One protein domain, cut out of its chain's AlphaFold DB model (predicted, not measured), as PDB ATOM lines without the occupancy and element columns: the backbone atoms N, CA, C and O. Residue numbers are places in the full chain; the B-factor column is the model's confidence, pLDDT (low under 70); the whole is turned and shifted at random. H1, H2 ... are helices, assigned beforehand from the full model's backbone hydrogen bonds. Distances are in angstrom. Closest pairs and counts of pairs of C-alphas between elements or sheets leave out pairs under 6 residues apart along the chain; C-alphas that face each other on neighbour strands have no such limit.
ATOM      1  N   ALA A  52     213.845 149.940 165.292       69.56
ATOM      2  CA  ALA A  52     213.647 148.609 165.860       69.56
ATOM      3  C   ALA A  52     214.859 148.122 166.677       69.56
ATOM      4  O   ALA A  52     214.678 147.482 167.713       69.56
ATOM      5  N   ASN A  53     216.081 148.421 166.224       73.69
ATOM      6  CA  ASN A  53     217.310 148.012 166.907       73.69
ATOM      7  C   ASN A  53     217.589 148.836 168.168       73.69
ATOM      8  O   ASN A  53     217.930 148.262 169.200       73.69
ATOM      9  N   THR A  54     217.417 150.160 168.127       78.12
ATOM     10  CA  THR A  54     217.651 151.006 169.310       78.12
ATOM     11  C   THR A  54     216.652 150.718 170.426       78.12
ATOM     12  O   THR A  54     217.006 150.757 171.603       78.12
ATOM     13  N   MET A  55     215.420 150.350 170.077       76.94
ATOM     14  CA  MET A  55     214.387 150.037 171.057       76.94
ATOM     15  C   MET A  55     214.700 148.791 171.899       76.94
ATOM     16  O   MET A  55     214.374 148.760 173.083       76.94
ATOM     17  N   TRP A  56     215.349 147.776 171.319       75.31
ATOM     18  CA  TRP A  56     215.761 146.587 172.071       75.31
ATOM     19  C   TRP A  56     216.776 146.943 173.164       75.31
ATOM     20  O   TRP A  56     216.634 146.495 174.298       75.31
ATOM     21  N   GLY A  57     217.730 147.827 172.852       80.00
ATOM     22  CA  GLY A  57     218.692 148.337 173.831       80.00
ATOM     23  C   GLY A  57     218.030 149.118 174.969       80.00
ATOM     24  O   GLY A  57     218.334 148.876 176.133       80.00
ATOM     25  N   VAL A  58     217.074 150.002 174.655       82.56
ATOM     26  CA  VAL A  58     216.335 150.773 175.676       82.56
ATOM     27  C   VAL A  58     215.499 149.860 176.575       82.56
ATOM     28  O   VAL A  58     215.517 150.015 177.793       82.56
ATOM     29  N   ALA A  59     214.796 148.883 175.996       78.69
ATOM     30  CA  ALA A  59     213.988 147.924 176.750       78.69
ATOM     31  C   ALA A  59     214.837 147.092 177.724       78.69
ATOM     32  O   ALA A  59     214.433 146.880 178.866       78.69
ATOM     33  N   LEU A  60     216.028 146.664 177.291       82.19
ATOM     34  CA  LEU A  60     216.980 145.969 178.154       82.19
ATOM     35  C   LEU A  60     217.512 146.861 179.270       82.19
ATOM     36  O   LEU A  60     217.507 146.444 180.423       82.19
ATOM     37  N   GLY A  61     217.935 148.084 178.945       84.50
ATOM     38  CA  GLY A  61     218.465 149.018 179.938       84.50
ATOM     39  C   GLY A  61     217.449 149.340 181.033       84.50
ATOM     40  O   GLY A  61     217.775 149.268 182.215       84.50
ATOM     41  N   LEU A  62     216.198 149.620 180.650       84.94
ATOM     42  CA  LEU A  62     215.111 149.880 181.598       84.94
ATOM     43  C   LEU A  62     214.811 148.668 182.482       84.94
ATOM     44  O   LEU A  62     214.609 148.825 183.685       84.94
ATOM     45  N   LEU A  63     214.804 147.463 181.905       84.44
ATOM     46  CA  LEU A  63     214.583 146.235 182.664       84.44
ATOM     47  C   LEU A  63     215.698 146.015 183.686       84.44
ATOM     48  O   LEU A  63     215.401 145.824 184.860       84.44
ATOM     49  N   VAL A  64     216.961 146.083 183.260       86.00
ATOM     50  CA  VAL A  64     218.119 145.874 184.142       86.00
ATOM     51  C   VAL A  64     218.123 146.898 185.278       86.00
ATOM     52  O   VAL A  64     218.252 146.516 186.441       86.00
ATOM     53  N   ALA A  65     217.914 148.181 184.969       87.19
ATOM     54  CA  ALA A  65     217.866 149.249 185.965       87.19
ATOM     55  C   ALA A  65     216.751 149.034 187.000       87.19
ATOM     56  O   ALA A  65     216.988 149.123 188.202       87.19
ATOM     57  N   SER A  66     215.542 148.702 186.545       84.94
ATOM     58  CA  SER A  66     214.402 148.482 187.434       84.94
ATOM     59  C   SER A  66     214.551 147.218 188.288       84.94
ATOM     60  O   SER A  66     214.307 147.279 189.490       84.94
ATOM     61  N   VAL A  67     215.013 146.101 187.712       85.56
ATOM     62  CA  VAL A  67     215.278 144.863 188.469       85.56
ATOM     63  C   VAL A  67     216.355 145.100 189.527       85.56
ATOM     64  O   VAL A  67     216.213 144.645 190.660       85.56
ATOM     65  N   THR A  68     217.402 145.852 189.187       85.75
ATOM     66  CA  THR A  68     218.467 146.206 190.135       85.75
ATOM     67  C   THR A  68     217.914 147.079 191.259       85.75
ATOM     68  O   THR A  68     218.105 146.759 192.427       85.75
ATOM     69  N   SER A  69     217.169 148.138 190.923       87.69
ATOM     70  CA  SER A  69     216.558 149.039 191.906       87.69
ATOM     71  C   SER A  69     215.657 148.289 192.885       87.69
ATOM     72  O   SER A  69     215.767 148.510 194.084       87.69
ATOM     73  N   LEU A  70     214.802 147.387 192.394       84.75
ATOM     74  CA  LEU A  70     213.898 146.601 193.236       84.75
ATOM     75  C   LEU A  70     214.656 145.656 194.179       84.75
ATOM     76  O   LEU A  70     214.306 145.563 195.353       84.75
ATOM     77  N   ASN A  71     215.713 144.997 193.695       84.12
ATOM     78  CA  ASN A  71     216.557 144.142 194.535       84.12
ATOM     79  C   ASN A  71     217.291 144.947 195.617       84.12
ATOM     80  O   ASN A  71     217.305 144.540 196.775       84.12
ATOM     81  N   VAL A  72     217.831 146.119 195.270       84.94
ATOM     82  CA  VAL A  72     218.469 147.024 196.240       84.94
ATOM     83  C   VAL A  72     217.464 147.488 197.297       84.94
ATOM     84  O   VAL A  72     217.775 147.474 198.485       84.94
ATOM     85  N   THR A  73     216.240 147.849 196.897       84.56
ATOM     86  CA  THR A  73     215.186 148.232 197.847       84.56
ATOM     87  C   THR A  73     214.863 147.101 198.824       84.56
ATOM     88  O   THR A  73     214.720 147.378 200.010       84.56
ATOM     89  N   ILE A  74     214.799 145.839 198.373       78.38
ATOM     90  CA  ILE A  74     214.595 144.689 199.274       78.38
ATOM     91  C   ILE A  74     215.712 144.618 200.316       78.38
ATOM     92  O   ILE A  74     215.420 144.513 201.502       78.38
ATOM     93  N   SER A  75     216.976 144.703 199.898       78.25
ATOM     94  CA  SER A  75     218.107 144.623 200.830       78.25
ATOM     95  C   SER A  75     218.118 145.755 201.854       78.25
ATOM     96  O   SER A  75     218.415 145.511 203.018       78.25
ATOM     97  N   ILE A  76     217.726 146.969 201.460       80.81
ATOM     98  CA  ILE A  76     217.583 148.088 202.400       80.81
ATOM     99  C   ILE A  76     216.437 147.830 203.385       80.81
ATOM    100  O   ILE A  76     216.604 148.032 204.583       80.81
ATOM    101  N   VAL A  77     215.277 147.366 202.908       80.69
ATOM    102  CA  VAL A  77     214.127 147.055 203.775       80.69
ATOM    103  C   VAL A  77     214.467 145.943 204.769       80.69
ATOM    104  O   VAL A  77     214.079 146.045 205.929       80.69
ATOM    105  N   LEU A  78     215.226 144.928 204.346       75.94
ATOM    106  CA  LEU A  78     215.731 143.868 205.221       75.94
ATOM    107  C   LEU A  78     216.615 144.432 206.337       75.94
ATOM    108  O   LEU A  78     216.325 144.210 207.508       75.94
ATOM    109  N   GLN A  79     217.627 145.229 205.984       78.06
ATOM    110  CA  GLN A  79     218.536 145.836 206.963       78.06
ATOM    111  C   GLN A  79     217.803 146.767 207.940       78.06
ATOM    112  O   GLN A  79     218.074 146.749 209.138       78.06
ATOM    113  N   LEU A  80     216.845 147.564 207.454       80.19
ATOM    114  CA  LEU A  80     216.017 148.416 208.313       80.19
ATOM    115  C   LEU A  80     215.103 147.590 209.225       80.19
ATOM    116  O   LEU A  80     214.953 147.928 210.396       80.19
ATOM    117  N   GLY A  81     214.510 146.509 208.712       72.19
ATOM    118  CA  GLY A  81     213.675 145.596 209.489       72.19
ATOM    119  C   GLY A  81     214.454 144.917 210.614       72.19
ATOM    120  O   GLY A  81     214.002 144.930 211.758       72.19
ATOM    121  N   GLU A  82     215.649 144.403 210.318       73.75
ATOM    122  CA  GLU A  82     216.551 143.801 211.306       73.75
ATOM    123  C   GLU A  82     217.020 144.819 212.354       73.75
ATOM    124  O   GLU A  82     216.990 144.527 213.550       73.75
ATOM    125  N   ALA A  83     217.376 146.041 211.945       72.50
ATOM    126  CA  ALA A  83     217.770 147.100 212.873       72.50
ATOM    127  C   ALA A  83     216.625 147.505 213.822       72.50
ATOM    128  O   ALA A  83     216.843 147.670 215.024       72.50
ATOM    129  N   ILE A  84     215.397 147.634 213.308       70.81
ATOM    130  CA  ILE A  84     214.211 147.964 214.115       70.81
ATOM    131  C   ILE A  84     213.870 146.814 215.071       70.81
ATOM    132  O   ILE A  84     213.604 147.066 216.247       70.81
ATOM    133  N   ALA A  85     213.925 145.563 214.602       66.19
ATOM    134  CA  ALA A  85     213.719 144.385 215.442       66.19
ATOM    135  C   ALA A  85     214.778 144.291 216.557       66.19
ATOM    136  O   ALA A  85     214.429 144.058 217.714       66.19
ATOM    137  N   GLY A  86     216.050 144.562 216.242       67.25
ATOM    138  CA  GLY A  86     217.147 144.597 217.211       67.25
ATOM    139  C   GLY A  86     216.943 145.645 218.310       67.25
ATOM    140  O   GLY A  86     217.095 145.343 219.498       67.25
ATOM    141  N   VAL A  87     216.518 146.859 217.943       68.94
ATOM    142  CA  VAL A  87     216.182 147.925 218.907       68.94
ATOM    143  C   VAL A  87     214.970 147.545 219.759       68.94
ATOM    144  O   VAL A  87     214.992 147.758 220.971       68.94
ATOM    145  N   ALA A  88     213.941 146.931 219.173       60.03
ATOM    146  CA  ALA A  88     212.770 146.456 219.907       60.03
ATOM    147  C   ALA A  88     213.128 145.399 220.958       60.03
ATOM    148  O   ALA A  88     212.679 145.490 222.099       60.03
ATOM    149  N   THR A  89     213.992 144.440 220.611       63.19
ATOM    150  CA  THR A  89     214.501 143.444 221.564       63.19
ATOM    151  C   THR A  89     215.398 144.061 222.641       63.19
ATOM    152  O   THR A  89     215.306 143.676 223.806       63.19
ATOM    153  N   GLY A  90     216.212 145.064 222.295       62.06
ATOM    154  CA  GLY A  90     217.033 145.808 223.256       62.06
ATOM    155  C   GLY A  90     216.194 146.616 224.253       62.06
ATOM    156  O   GLY A  90     216.483 146.618 225.451       62.06
ATOM    157  N   LEU A  91     215.102 147.225 223.790       57.34
ATOM    158  CA  LEU A  91     214.134 147.923 224.639       57.34
ATOM    159  C   LEU A  91     213.289 146.953 225.477       57.34
ATOM    160  O   LEU A  91     213.052 147.236 226.643       57.34
ATOM    161  N   ALA A  92     212.911 145.785 224.948       56.44
ATOM    162  CA  ALA A  92     212.226 144.741 225.716       56.44
ATOM    163  C   ALA A  92     213.090 144.170 226.858       56.44
ATOM    164  O   ALA A  92     212.564 143.790 227.902       56.44
ATOM    165  N   SER A  93     214.416 144.131 226.676       55.47
ATOM    166  CA  SER A  93     215.370 143.707 227.713       55.47
ATOM    167  C   SER A  93     215.637 144.766 228.795       55.47
ATOM    168  O   SER A  93     216.174 144.440 229.852       55.47
ATOM    169  N   THR A  94     215.239 146.023 228.557       56.12
ATOM    170  CA  THR A  94     215.307 147.113 229.539       56.12
ATOM    171  C   THR A  94     213.936 147.264 230.186       56.12
ATOM    172  O   THR A  94     213.067 147.927 229.637       56.12
ATOM    173  N   ASP A  95     213.751 146.590 231.321       50.59
ATOM    174  CA  ASP A  95     212.590 146.605 232.227       50.59
ATOM    175  C   ASP A  95     211.383 147.474 231.787       50.59
ATOM    176  O   ASP A  95     211.152 148.593 232.253       50.59
ATOM    177  N   VAL A  96     210.591 146.929 230.856       54.34
ATOM    178  CA  VAL A  96     209.373 147.542 230.292       54.34
ATOM    179  C   VAL A  96     208.289 147.729 231.361       54.34
ATOM    180  O   VAL A  96     207.423 148.595 231.217       54.34
ATOM    181  N   GLY A  97     208.377 146.987 232.472       55.78
ATOM    182  CA  GLY A  97     207.486 147.134 233.622       55.78
ATOM    183  C   GLY A  97     207.566 148.518 234.275       55.78
ATOM    184  O   GLY A  97     206.557 149.010 234.770       55.78
ATOM    185  N   ALA A  98     208.718 149.195 234.205       53.53
ATOM    186  CA  ALA A  98     208.891 150.542 234.754       53.53
ATOM    187  C   ALA A  98     208.440 151.665 233.794       53.53
ATOM    188  O   ALA A  98     208.116 152.767 234.239       53.53
ATOM    189  N   LEU A  99     208.398 151.405 232.479       53.38
ATOM    190  CA  LEU A  99     207.993 152.387 231.459       53.38
ATOM    191  C   LEU A  99     206.486 152.347 231.161       53.38
ATOM    192  O   LEU A  99     205.901 153.381 230.838       53.38
ATOM    193  N   GLN A 100     205.847 151.185 231.316       53.44
ATOM    194  CA  GLN A 100     204.400 151.028 231.160       53.44
ATOM    195  C   GLN A 100     203.608 151.809 232.227       53.44
ATOM    196  O   GLN A 100     202.553 152.360 231.912       53.44
ATOM    197  N   ASP A 101     204.154 151.939 233.442       54.22
ATOM    198  CA  ASP A 101     203.561 152.724 234.539       54.22
ATOM    199  C   ASP A 101     203.773 154.246 234.385       54.22
ATOM    200  O   ASP A 101     202.985 155.041 234.898       54.22
ATOM    201  N   PHE A 102     204.798 154.681 233.638       56.50
ATOM    202  CA  PHE A 102     205.105 156.105 233.421       56.50
ATOM    203  C   PHE A 102     204.527 156.689 232.119       56.50
ATOM    204  O   PHE A 102     204.450 157.910 231.976       56.50
ATOM    205  N   GLY A 103     204.124 155.847 231.161       53.50
ATOM    206  CA  GLY A 103     203.925 156.237 229.760       53.50
ATOM    207  C   GLY A 103     202.569 155.888 229.144       53.50
ATOM    208  O   GLY A 103     202.529 155.518 227.975       53.50
ATOM    209  N   GLY A 104     201.467 155.979 229.895       53.75
ATOM    210  CA  GLY A 104     200.118 156.209 229.348       53.75
ATOM    211  C   GLY A 104     199.686 155.385 228.124       53.75
ATOM    212  O   GLY A 104     199.057 155.937 227.224       53.75
ATOM    213  N   GLY A 105     200.007 154.090 228.067       52.72
ATOM    214  CA  GLY A 105     199.457 153.189 227.051       52.72
ATOM    215  C   GLY A 105     199.887 153.468 225.606       52.72
ATOM    216  O   GLY A 105     199.150 153.109 224.687       52.72
ATOM    217  N   ILE A 106     201.064 154.059 225.365       53.94
ATOM    218  CA  ILE A 106     201.669 153.998 224.025       53.94
ATOM    219  C   ILE A 106     202.276 152.605 223.847       53.94
ATOM    220  O   ILE A 106     203.467 152.380 224.052       53.94
ATOM    221  N   ALA A 107     201.422 151.655 223.477       50.00
ATOM    222  CA  ALA A 107     201.854 150.393 222.907       50.00
ATOM    223  C   ALA A 107     202.582 150.707 221.595       50.00
ATOM    224  O   ALA A 107     201.952 151.057 220.598       50.00
ATOM    225  N   LEU A 108     203.914 150.630 221.594       53.28
ATOM    226  CA  LEU A 108     204.669 150.492 220.356       53.28
ATOM    227  C   LEU A 108     204.342 149.085 219.822       53.28
ATOM    228  O   LEU A 108     204.798 148.111 220.423       53.28
ATOM    229  N   PRO A 109     203.567 148.939 218.725       52.38
ATOM    230  CA  PRO A 109     203.024 147.645 218.272       52.38
ATOM    231  C   PRO A 109     204.089 146.601 217.904       52.38
ATOM    232  O   PRO A 109     203.787 145.443 217.654       52.38
ATOM    233  N   VAL A 110     205.352 147.019 217.867       53.16
ATOM    234  CA  VAL A 110     206.527 146.197 217.581       53.16
ATOM    235  C   VAL A 110     206.921 145.274 218.749       53.16
ATOM    236  O   VAL A 110     207.772 144.408 218.571       53.16
ATOM    237  N   MET A 111     206.301 145.410 219.926       51.00
ATOM    238  CA  MET A 111     206.658 144.622 221.115       51.00
ATOM    239  C   MET A 111     205.776 143.391 221.374       51.00
ATOM    240  O   MET A 111     206.120 142.606 222.253       51.00
ATOM    241  N   GLU A 112     204.675 143.193 220.639       50.84
ATOM    242  CA  GLU A 112     203.786 142.036 220.861       50.84
ATOM    243  C   GLU A 112     204.090 140.860 219.916       50.84
ATOM    244  O   GLU A 112     203.901 139.713 220.307       50.84
ATOM    245  N   ASP A 113     204.641 141.113 218.716       47.78
ATOM    246  CA  ASP A 113     204.938 140.035 217.765       47.78
ATOM    247  C   ASP A 113     206.066 140.392 216.772       47.78
ATOM    248  O   ASP A 113     205.837 140.892 215.668       47.78
ATOM    249  N   ALA A 114     207.323 140.116 217.134       52.56
ATOM    250  CA  ALA A 114     208.475 140.272 216.229       52.56
ATOM    251  C   ALA A 114     208.400 139.344 214.993       52.56
ATOM    252  O   ALA A 114     209.075 139.587 213.992       52.56
ATOM    253  N   SER A 115     207.537 138.318 215.032       57.75
ATOM    254  CA  SER A 115     207.220 137.444 213.892       57.75
ATOM    255  C   SER A 115     206.578 138.205 212.722       57.75
ATOM    256  O   SER A 115     206.833 137.893 211.558       57.75
ATOM    257  N   SER A 116     205.831 139.276 213.018       61.44
ATOM    258  CA  SER A 116     205.147 140.101 212.018       61.44
ATOM    259  C   SER A 116     206.109 140.831 211.072       61.44
ATOM    260  O   SER A 116     205.741 141.156 209.942       61.44
ATOM    261  N   VAL A 117     207.357 141.068 211.493       62.91
ATOM    262  CA  VAL A 117     208.385 141.717 210.664       62.91
ATOM    263  C   VAL A 117     208.952 140.742 209.625       62.91
ATOM    264  O   VAL A 117     209.039 141.116 208.454       62.91
ATOM    265  N   ASP A 118     209.262 139.492 209.999       67.50
ATOM    266  CA  ASP A 118     209.751 138.468 209.050       67.50
ATOM    267  C   ASP A 118     208.667 138.088 208.026       67.50
ATOM    268  O   ASP A 118     208.935 137.983 206.826       67.50
ATOM    269  N   ASP A 119     207.410 137.980 208.462       70.81
ATOM    270  CA  ASP A 119     206.285 137.703 207.565       70.81
ATOM    271  C   ASP A 119     206.030 138.854 206.577       70.81
ATOM    272  O   ASP A 119     205.845 138.618 205.375       70.81
ATOM    273  N   ASN A 120     206.111 140.111 207.033       67.88
ATOM    274  CA  ASN A 120     206.011 141.282 206.157       67.88
ATOM    275  C   ASN A 120     207.161 141.343 205.139       67.88
ATOM    276  O   ASN A 120     206.938 141.654 203.965       67.88
ATOM    277  N   ILE A 121     208.379 140.995 205.555       70.88
ATOM    278  CA  ILE A 121     209.556 140.900 204.684       70.88
ATOM    279  C   ILE A 121     209.357 139.831 203.597       70.88
ATOM    280  O   ILE A 121     209.611 140.081 202.411       70.88
ATOM    281  N   ARG A 122     208.866 138.641 203.967       74.81
ATOM    282  CA  ARG A 122     208.575 137.563 203.007       74.81
ATOM    283  C   ARG A 122     207.493 137.978 202.019       74.81
ATOM    284  O   ARG A 122     207.659 137.780 200.813       74.81
ATOM    285  N   MET A 123     206.420 138.597 202.507       72.00
ATOM    286  CA  MET A 123     205.325 139.088 201.673       72.00
ATOM    287  C   MET A 123     205.804 140.171 200.692       72.00
ATOM    288  O   MET A 123     205.460 140.124 199.508       72.00
ATOM    289  N   PHE A 124     206.678 141.082 201.132       73.12
ATOM    290  CA  PHE A 124     207.298 142.094 200.273       73.12
ATOM    291  C   PHE A 124     208.127 141.465 199.141       73.12
ATOM    292  O   PHE A 124     207.967 141.832 197.975       73.12
ATOM    293  N   LYS A 125     208.951 140.453 199.446       76.75
ATOM    294  CA  LYS A 125     209.764 139.738 198.444       76.75
ATOM    295  C   LYS A 125     208.902 139.040 197.385       76.75
ATOM    296  O   LYS A 125     209.220 139.091 196.194       76.75
ATOM    297  N   VAL A 126     207.786 138.433 197.795       80.62
ATOM    298  CA  VAL A 126     206.829 137.793 196.877       80.62
ATOM    299  C   VAL A 126     206.178 138.827 195.957       80.62
ATOM    300  O   VAL A 126     206.175 138.631 194.740       80.62
ATOM    301  N   ILE A 127     205.698 139.950 196.499       80.81
ATOM    302  CA  ILE A 127     205.070 141.025 195.712       80.81
ATOM    303  C   ILE A 127     206.047 141.595 194.677       80.81
ATOM    304  O   ILE A 127     205.690 141.744 193.506       80.81
ATOM    305  N   VAL A 128     207.296 141.860 195.071       79.38
ATOM    306  CA  VAL A 128     208.326 142.364 194.151       79.38
ATOM    307  C   VAL A 128     208.634 141.351 193.043       79.38
ATOM    308  O   VAL A 128     208.763 141.741 191.882       79.38
ATOM    309  N   SER A 129     208.672 140.050 193.348       80.56
ATOM    310  CA  SER A 129     208.869 139.018 192.318       80.56
ATOM    311  C   SER A 129     207.745 139.014 191.268       80.56
ATOM    312  O   SER A 129     208.012 138.923 190.068       80.56
ATOM    313  N   ILE A 130     206.493 139.209 191.700       85.19
ATOM    314  CA  ILE A 130     205.326 139.300 190.814       85.19
ATOM    315  C   ILE A 130     205.397 140.574 189.964       85.19
ATOM    316  O   ILE A 130     205.124 140.527 188.762       85.19
ATOM    317  N   LEU A 131     205.812 141.701 190.552       83.44
ATOM    318  CA  LEU A 131     206.012 142.962 189.830       83.44
ATOM    319  C   LEU A 131     207.068 142.834 188.725       83.44
ATOM    320  O   LEU A 131     206.840 143.307 187.610       83.44
ATOM    321  N   ILE A 132     208.182 142.142 188.989       84.19
ATOM    322  CA  ILE A 132     209.225 141.883 187.985       84.19
ATOM    323  C   ILE A 132     208.654 141.072 186.814       84.19
ATOM    324  O   ILE A 132     208.859 141.435 185.654       84.19
ATOM    325  N   ILE A 133     207.883 140.017 187.095       84.69
ATOM    326  CA  ILE A 133     207.224 139.211 186.055       84.69
ATOM    327  C   ILE A 133     206.252 140.072 185.234       84.69
ATOM    328  O   ILE A 133     206.289 140.041 184.000       84.69
ATOM    329  N   GLY A 134     205.421 140.885 185.893       83.62
ATOM    330  CA  GLY A 134     204.488 141.797 185.227       83.62
ATOM    331  C   GLY A 134     205.194 142.801 184.310       83.62
ATOM    332  O   GLY A 134     204.773 143.017 183.171       83.62
ATOM    333  N   GLN A 135     206.319 143.354 184.759       82.19
ATOM    334  CA  GLN A 135     207.124 144.274 183.966       82.19
ATOM    335  C   GLN A 135     207.767 143.598 182.751       82.19
ATOM    336  O   GLN A 135     207.761 144.178 181.666       82.19
ATOM    337  N   ILE A 136     208.283 142.373 182.891       83.56
ATOM    338  CA  ILE A 136     208.842 141.606 181.767       83.56
ATOM    339  C   ILE A 136     207.785 141.421 180.669       83.56
ATOM    340  O   ILE A 136     208.069 141.635 179.486       83.56
ATOM    341  N   VAL A 137     206.552 141.080 181.053       81.69
ATOM    342  CA  VAL A 137     205.432 140.926 180.115       81.69
ATOM    343  C   VAL A 137     205.090 142.259 179.441       81.69
ATOM    344  O   VAL A 137     204.966 142.306 178.214       81.69
ATOM    345  N   ALA A 138     204.996 143.348 180.210       79.94
ATOM    346  CA  ALA A 138     204.696 144.678 179.681       79.94
ATOM    347  C   ALA A 138     205.770 145.166 178.689       79.94
ATOM    348  O   ALA A 138     205.448 145.581 177.573       79.94
ATOM    349  N   VAL A 139     207.050 145.055 179.052       80.44
ATOM    350  CA  VAL A 139     208.184 145.468 178.208       80.44
ATOM    351  C   VAL A 139     208.258 144.621 176.938       80.44
ATOM    352  O   VAL A 139     208.445 145.165 175.848       80.44
ATOM    353  N   SER A 140     208.046 143.306 177.044       77.38
ATOM    354  CA  SER A 140     208.028 142.418 175.878       77.38
ATOM    355  C   SER A 140     206.896 142.759 174.899       77.38
ATOM    356  O   SER A 140     207.106 142.841 173.683       77.38
ATOM    357  N   ALA A 141     205.693 143.029 175.415       74.50
ATOM    358  CA  ALA A 141     204.548 143.414 174.596       74.50
ATOM    359  C   ALA A 141     204.779 144.753 173.869       74.50
ATOM    360  O   ALA A 141     204.477 144.879 172.679       74.50
ATOM    361  N   ILE A 142     205.358 145.743 174.556       77.88
ATOM    362  CA  ILE A 142     205.667 147.057 173.977       77.88
ATOM    363  C   ILE A 142     206.741 146.927 172.886       77.88
ATOM    364  O   ILE A 142     206.562 147.435 171.775       77.88
ATOM    365  N   ALA A 143     207.829 146.202 173.164       69.62
ATOM    366  CA  ALA A 143     208.947 146.024 172.237       69.62
ATOM    367  C   ALA A 143     208.557 145.290 170.948       69.62
ATOM    368  O   ALA A 143     208.989 145.662 169.852       69.62
ATOM    369  N   THR A 144     207.697 144.282 171.051       71.44
ATOM    370  CA  THR A 144     207.243 143.522 169.881       71.44
ATOM    371  C   THR A 144     206.225 144.259 169.030       71.44
ATOM    372  O   THR A 144     206.322 144.208 167.799       71.44
ATOM    373  N   ARG A 145     205.311 145.017 169.644       70.00
ATOM    374  CA  ARG A 145     204.337 145.831 168.905       70.00
ATOM    375  C   ARG A 145     205.021 146.902 168.052       70.00
ATOM    376  O   ARG A 145     204.616 147.137 166.918       70.00
ATOM    377  N   LEU A 146     206.094 147.502 168.563       67.19
ATOM    378  CA  LEU A 146     206.867 148.525 167.855       67.19
ATOM    379  C   LEU A 146     207.793 147.959 166.763       67.19
ATOM    380  O   LEU A 146     208.068 148.651 165.784       67.19
ATOM    381  N   ARG A 147     208.197 146.681 166.850       68.19
ATOM    382  CA  ARG A 147     208.893 145.962 165.760       68.19
ATOM    383  C   ARG A 147     207.952 145.393 164.690       68.19
ATOM    384  O   ARG A 147     208.434 144.827 163.713       68.19
ATOM    385  N   GLY A 148     206.634 145.544 164.847       65.81
ATOM    386  CA  GLY A 148     205.640 144.963 163.938       65.81
ATOM    387  C   GLY A 148     205.531 143.437 164.042       65.81
ATOM    388  O   GLY A 148     205.086 142.792 163.096       65.81
ATOM    389  N   GLY A 149     205.965 142.854 165.164       68.12
ATOM    390  CA  GLY A 149     205.874 141.419 165.436       68.12
ATOM    391  C   GLY A 149     204.506 141.015 165.994       68.12
ATOM    392  O   GLY A 149     203.843 141.789 166.681       68.12
ATOM    393  N   GLY A 150     204.076 139.784 165.704       73.19
ATOM    394  CA  GLY A 150     202.846 139.203 166.257       73.19
ATOM    395  C   GLY A 150     202.986 138.744 167.716       73.19
ATOM    396  O   GLY A 150     204.082 138.712 168.275       73.19
ATOM    397  N   LYS A 151     201.871 138.311 168.322       68.06
ATOM    398  CA  LYS A 151     201.797 137.842 169.724       68.06
ATOM    399  C   LYS A 151     202.783 136.705 170.051       68.06
ATOM    400  O   LYS A 151     203.285 136.626 171.166       68.06
ATOM    401  N   THR A 152     203.112 135.861 169.075       70.38
ATOM    402  CA  THR A 152     204.093 134.771 169.211       70.38
ATOM    403  C   THR A 152     205.532 135.276 169.336       70.38
ATOM    404  O   THR A 152     206.319 134.714 170.093       70.38
ATOM    405  N   SER A 153     205.871 136.385 168.671       73.56
ATOM    406  CA  SER A 153     207.182 137.025 168.815       73.56
ATOM    407  C   SER A 153     207.364 137.631 170.210       73.56
ATOM    408  O   SER A 153     208.489 137.683 170.704       73.56
ATOM    409  N   ALA A 154     206.273 138.076 170.847       71.25
ATOM    410  CA  ALA A 154     206.287 138.642 172.199       71.25
ATOM    411  C   ALA A 154     206.595 137.584 173.260       71.25
ATOM    412  O   ALA A 154     207.364 137.832 174.184       71.25
ATOM    413  N   ALA A 155     206.059 136.374 173.103       73.50
ATOM    414  CA  ALA A 155     206.369 135.272 174.008       73.50
ATOM    415  C   ALA A 155     207.864 134.898 173.956       73.50
ATOM    416  O   ALA A 155     208.505 134.772 174.997       73.50
ATOM    417  N   GLY A 156     208.446 134.814 172.753       77.19
ATOM    418  CA  GLY A 156     209.878 134.535 172.587       77.19
ATOM    419  C   GLY A 156     210.775 135.609 173.211       77.19
ATOM    420  O   GLY A 156     211.739 135.288 173.904       77.19
ATOM    421  N   GLN A 157     210.426 136.887 173.029       78.06
ATOM    422  CA  GLN A 157     211.165 137.986 173.649       78.06
ATOM    423  C   GLN A 157     211.010 138.000 175.180       78.06
ATOM    424  O   GLN A 157     211.978 138.280 175.881       78.06
ATOM    425  N   ALA A 158     209.838 137.651 175.715       78.12
ATOM    426  CA  ALA A 158     209.609 137.612 177.160       78.12
ATOM    427  C   ALA A 158     210.513 136.580 177.853       78.12
ATOM    428  O   ALA A 158     211.076 136.873 178.901       78.12
ATOM    429  N   ILE A 159     210.717 135.411 177.236       83.94
ATOM    430  CA  ILE A 159     211.612 134.370 177.764       83.94
ATOM    431  C   ILE A 159     213.060 134.875 177.827       83.94
ATOM    432  O   ILE A 159     213.735 134.683 178.834       83.94
ATOM    433  N   GLN A 160     213.536 135.565 176.787       82.56
ATOM    434  CA  GLN A 160     214.885 136.145 176.787       82.56
ATOM    435  C   GLN A 160     215.050 137.204 177.883       82.56
ATOM    436  O   GLN A 160     216.044 137.204 178.604       82.56
ATOM    437  N   LEU A 161     214.058 138.087 178.031       83.62
ATOM    438  CA  LEU A 161     214.056 139.117 179.069       83.62
ATOM    439  C   LEU A 161     213.982 138.518 180.479       83.62
ATOM    440  O   LEU A 161     214.575 139.073 181.396       83.62
ATOM    441  N   LEU A 162     213.315 137.373 180.644       85.88
ATOM    442  CA  LEU A 162     213.248 136.649 181.911       85.88
ATOM    443  C   LEU A 162     214.611 136.085 182.325       85.88
ATOM    444  O   LEU A 162     215.010 136.246 183.475       85.88
ATOM    445  N   TRP A 163     215.359 135.499 181.390       88.75
ATOM    446  CA  TRP A 163     216.733 135.060 181.657       88.75
ATOM    447  C   TRP A 163     217.643 136.224 182.042       88.75
ATOM    448  O   TRP A 163     218.400 136.125 183.004       88.75
ATOM    449  N   ILE A 164     217.537 137.346 181.326       86.81
ATOM    450  CA  ILE A 164     218.323 138.546 181.628       86.81
ATOM    451  C   ILE A 164     217.953 139.091 183.008       86.81
ATOM    452  O   ILE A 164     218.850 139.371 183.794       86.81
ATOM    453  N   ALA A 165     216.661 139.163 183.341       85.25
ATOM    454  CA  ALA A 165     216.204 139.570 184.667       85.25
ATOM    455  C   ALA A 165     216.775 138.667 185.771       85.25
ATOM    456  O   ALA A 165     217.244 139.175 186.786       85.25
ATOM    457  N   GLY A 166     216.782 137.345 185.561       85.25
ATOM    458  CA  GLY A 166     217.353 136.386 186.506       85.25
ATOM    459  C   GLY A 166     218.853 136.592 186.722       85.25
ATOM    460  O   GLY A 166     219.304 136.675 187.862       85.25
ATOM    461  N   ILE A 167     219.618 136.755 185.637       88.62
ATOM    462  CA  ILE A 167     221.061 137.025 185.705       88.62
ATOM    463  C   ILE A 167     221.327 138.360 186.400       88.62
ATOM    464  O   ILE A 167     222.180 138.429 187.279       88.62
ATOM    465  N   THR A 168     220.588 139.414 186.049       88.25
ATOM    466  CA  THR A 168     220.704 140.718 186.710       88.25
ATOM    467  C   THR A 168     220.421 140.597 188.200       88.25
ATOM    468  O   THR A 168     221.224 141.068 188.990       88.25
ATOM    469  N   SER A 169     219.339 139.920 188.591       86.19
ATOM    470  CA  SER A 169     218.990 139.727 190.002       86.19
ATOM    471  C   SER A 169     220.090 138.995 190.770       86.19
ATOM    472  O   SER A 169     220.407 139.377 191.892       86.19
ATOM    473  N   TRP A 170     220.693 137.969 190.163       87.62
ATOM    474  CA  TRP A 170     221.810 137.243 190.760       87.62
ATOM    475  C   TRP A 170     223.061 138.121 190.900       87.62
ATOM    476  O   TRP A 170     223.647 138.179 191.978       87.62
ATOM    477  N   ILE A 171     223.431 138.869 189.854       89.06
ATOM    478  CA  ILE A 171     224.557 139.817 189.903       89.06
ATOM    479  C   ILE A 171     224.320 140.880 190.978       89.06
ATOM    480  O   ILE A 171     225.230 141.190 191.742       89.06
ATOM    481  N   THR A 172     223.109 141.434 191.062       86.69
ATOM    482  CA  THR A 172     222.757 142.421 192.084       86.69
ATOM    483  C   THR A 172     222.886 141.834 193.489       86.69
ATOM    484  O   THR A 172     223.422 142.515 194.356       86.69
ATOM    485  N   ALA A 173     222.472 140.584 193.712       83.75
ATOM    486  CA  ALA A 173     222.637 139.919 195.005       83.75
ATOM    487  C   ALA A 173     224.118 139.766 195.392       83.75
ATOM    488  O   ALA A 173     224.503 140.178 196.481       83.75
ATOM    489  N   VAL A 174     224.964 139.282 194.473       86.31
ATOM    490  CA  VAL A 174     226.416 139.150 194.703       86.31
ATOM    491  C   VAL A 174     227.068 140.509 194.976       86.31
ATOM    492  O   VAL A 174     227.921 140.631 195.851       86.31
ATOM    493  N   LEU A 175     226.666 141.554 194.244       86.19
ATOM    494  CA  LEU A 175     227.162 142.914 194.472       86.19
ATOM    495  C   LEU A 175     226.730 143.467 195.830       86.19
ATOM    496  O   LEU A 175     227.511 144.173 196.460       86.19
ATOM    497  N   LEU A 176     225.508 143.170 196.272       84.44
ATOM    498  CA  LEU A 176     224.994 143.610 197.566       84.44
ATOM    499  C   LEU A 176     225.690 142.895 198.724       84.44
ATOM    500  O   LEU A 176     226.092 143.570 199.665       84.44
ATOM    501  N   GLU A 177     225.915 141.582 198.624       82.75
ATOM    502  CA  GLU A 177     226.730 140.822 199.586       82.75
ATOM    503  C   GLU A 177     228.178 141.333 199.630       82.75
ATOM    504  O   GLU A 177     228.763 141.518 200.698       82.75
ATOM    505  N   GLY A 178     228.758 141.623 198.462       81.38
ATOM    506  CA  GLY A 178     230.077 142.241 198.366       81.38
ATOM    507  C   GLY A 178     230.112 143.618 199.031       81.38
ATOM    508  O   GLY A 178     231.014 143.902 199.815       81.38
ATOM    509  N   ALA A 179     229.110 144.462 198.775       79.31
ATOM    510  CA  ALA A 179     229.005 145.788 199.370       79.31
ATOM    511  C   ALA A 179     228.835 145.723 200.896       79.31
ATOM    512  O   ALA A 179     229.562 146.420 201.598       79.31
ATOM    513  N   SER A 180     227.957 144.865 201.426       73.12
ATOM    514  CA  SER A 180     227.803 144.703 202.878       73.12
ATOM    515  C   SER A 180     229.099 144.215 203.532       73.12
ATOM    516  O   SER A 180     229.501 144.753 204.559       73.12
ATOM    517  N   SER A 181     229.829 143.294 202.886       71.44
ATOM    518  CA  SER A 181     231.125 142.812 203.391       71.44
ATOM    519  C   SER A 181     232.216 143.893 203.445       71.44
ATOM    520  O   SER A 181     233.080 143.854 204.318       71.44
ATOM    521  N   ILE A 182     232.180 144.867 202.526       71.75
ATOM    522  CA  ILE A 182     233.158 145.963 202.443       71.75
ATOM    523  C   ILE A 182     232.793 147.102 203.402       71.75
ATOM    524  O   ILE A 182     233.685 147.728 203.973       71.75
ATOM    525  N   PHE A 183     231.499 147.384 203.573       68.75
ATOM    526  CA  PHE A 183     231.017 148.490 204.403       68.75
ATOM    527  C   PHE A 183     230.773 148.129 205.873       68.75
ATOM    528  O   PHE A 183     230.509 149.035 206.656       68.75
ATOM    529  N   GLY A 184     230.940 146.862 206.271       54.22
ATOM    530  CA  GLY A 184     231.070 146.480 207.679       54.22
ATOM    531  C   GLY A 184     229.871 146.864 208.550       54.22
ATOM    532  O   GLY A 184     230.057 147.481 209.599       54.22
TER     533      GLY A 184
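AT A GLANCE: This is residues 52 to 184 of the 185 residues of an uncharacterized protein of Candidatus Poseidoniales archaeon (UniProt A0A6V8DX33). Two long helices, H1 and H3, lie side by side and run opposite ways as a long slab, and a third long helix, H4, folds back from the end of H3 and crosses slantwise over one side of this pair. At the other end of the slab a loose loop with the short helix H2 in it, residues 93 to 107, sticks out and adds to the length. The printed part has 133 residues with four named helices, in the order H1, H2, H3, H4, and no named strand; its class is all helix. It is only just extended, close to loose, with a radius of gyration of the C-alphas of 21.7 A, and the C-alphas span 71 by 33 by 18 A.

HOW THE PARTS SIT: H1, residues 52 to 92, H3, residues 115 to 146, and H4, residues 151 to 183, form an up-and-down bundle, in which each helix runs against the one before it. H1 and H3 touch at a shallow tilt of 7 degrees, opposite ways; their closest C-alphas, those of Ala 59 and Val 139, are 6.5 A apart. H3 and H4 form a helical hairpin and touch at a steep tilt of 42 degrees, opposite ways. They touch with residues 133 to 144 of H3 and 151 to 162 of H4 alone, and the closest C-alphas, those of Ser 140 and Ala 158, are 5.2 A apart. H1 and H4 touch at a steep tilt of 42 degrees and run the same way. Here residues 60 to 75 of H1 and 161 to 176 of H4 alone take part, and the closest C-alphas, those of Thr 68 and Thr 172, are 6.0 A apart. H2, residues 96 to 100, touches no helix: it is apart from H3 and H4, and it and H1 meet only through their link. Every backbone O i to N i+4 pair is within hydrogen-bond range in H2, H3 and H4; in H1 it is 35 of 37.

IN THESE COORDINATES: H1 begins with C-alpha 52 at (213.647, 148.609, 165.860) and is 60.0 A long from first to last C-alpha, ending at residue 92. H2 runs from Val 96 to Gln 100. H3 runs from C-alpha 115 at (207.220, 137.444, 213.892) to residue 146 over 47.4 A. H4 begins at Lys 151 and ends with C-alpha 183 at (231.017, 148.490, 204.403), a length of 46.6 A.

THE WHOLE: The outline is a rod, and the two farthest C-alphas, those of Ala 98 and Gly 148, are 71.1 A apart. Without residues 93 to 107, which stand free, the body spans 62 by 31 by 16 A. The links H1 to H2 and H3 to H4 are tight, and the link H2 to H3, residues 101 to 114, is long. The printed part has no cut. Its mean pLDDT is 73.2, and 44 residues are under 70, among them residues 85 to 118 and 146 to 149.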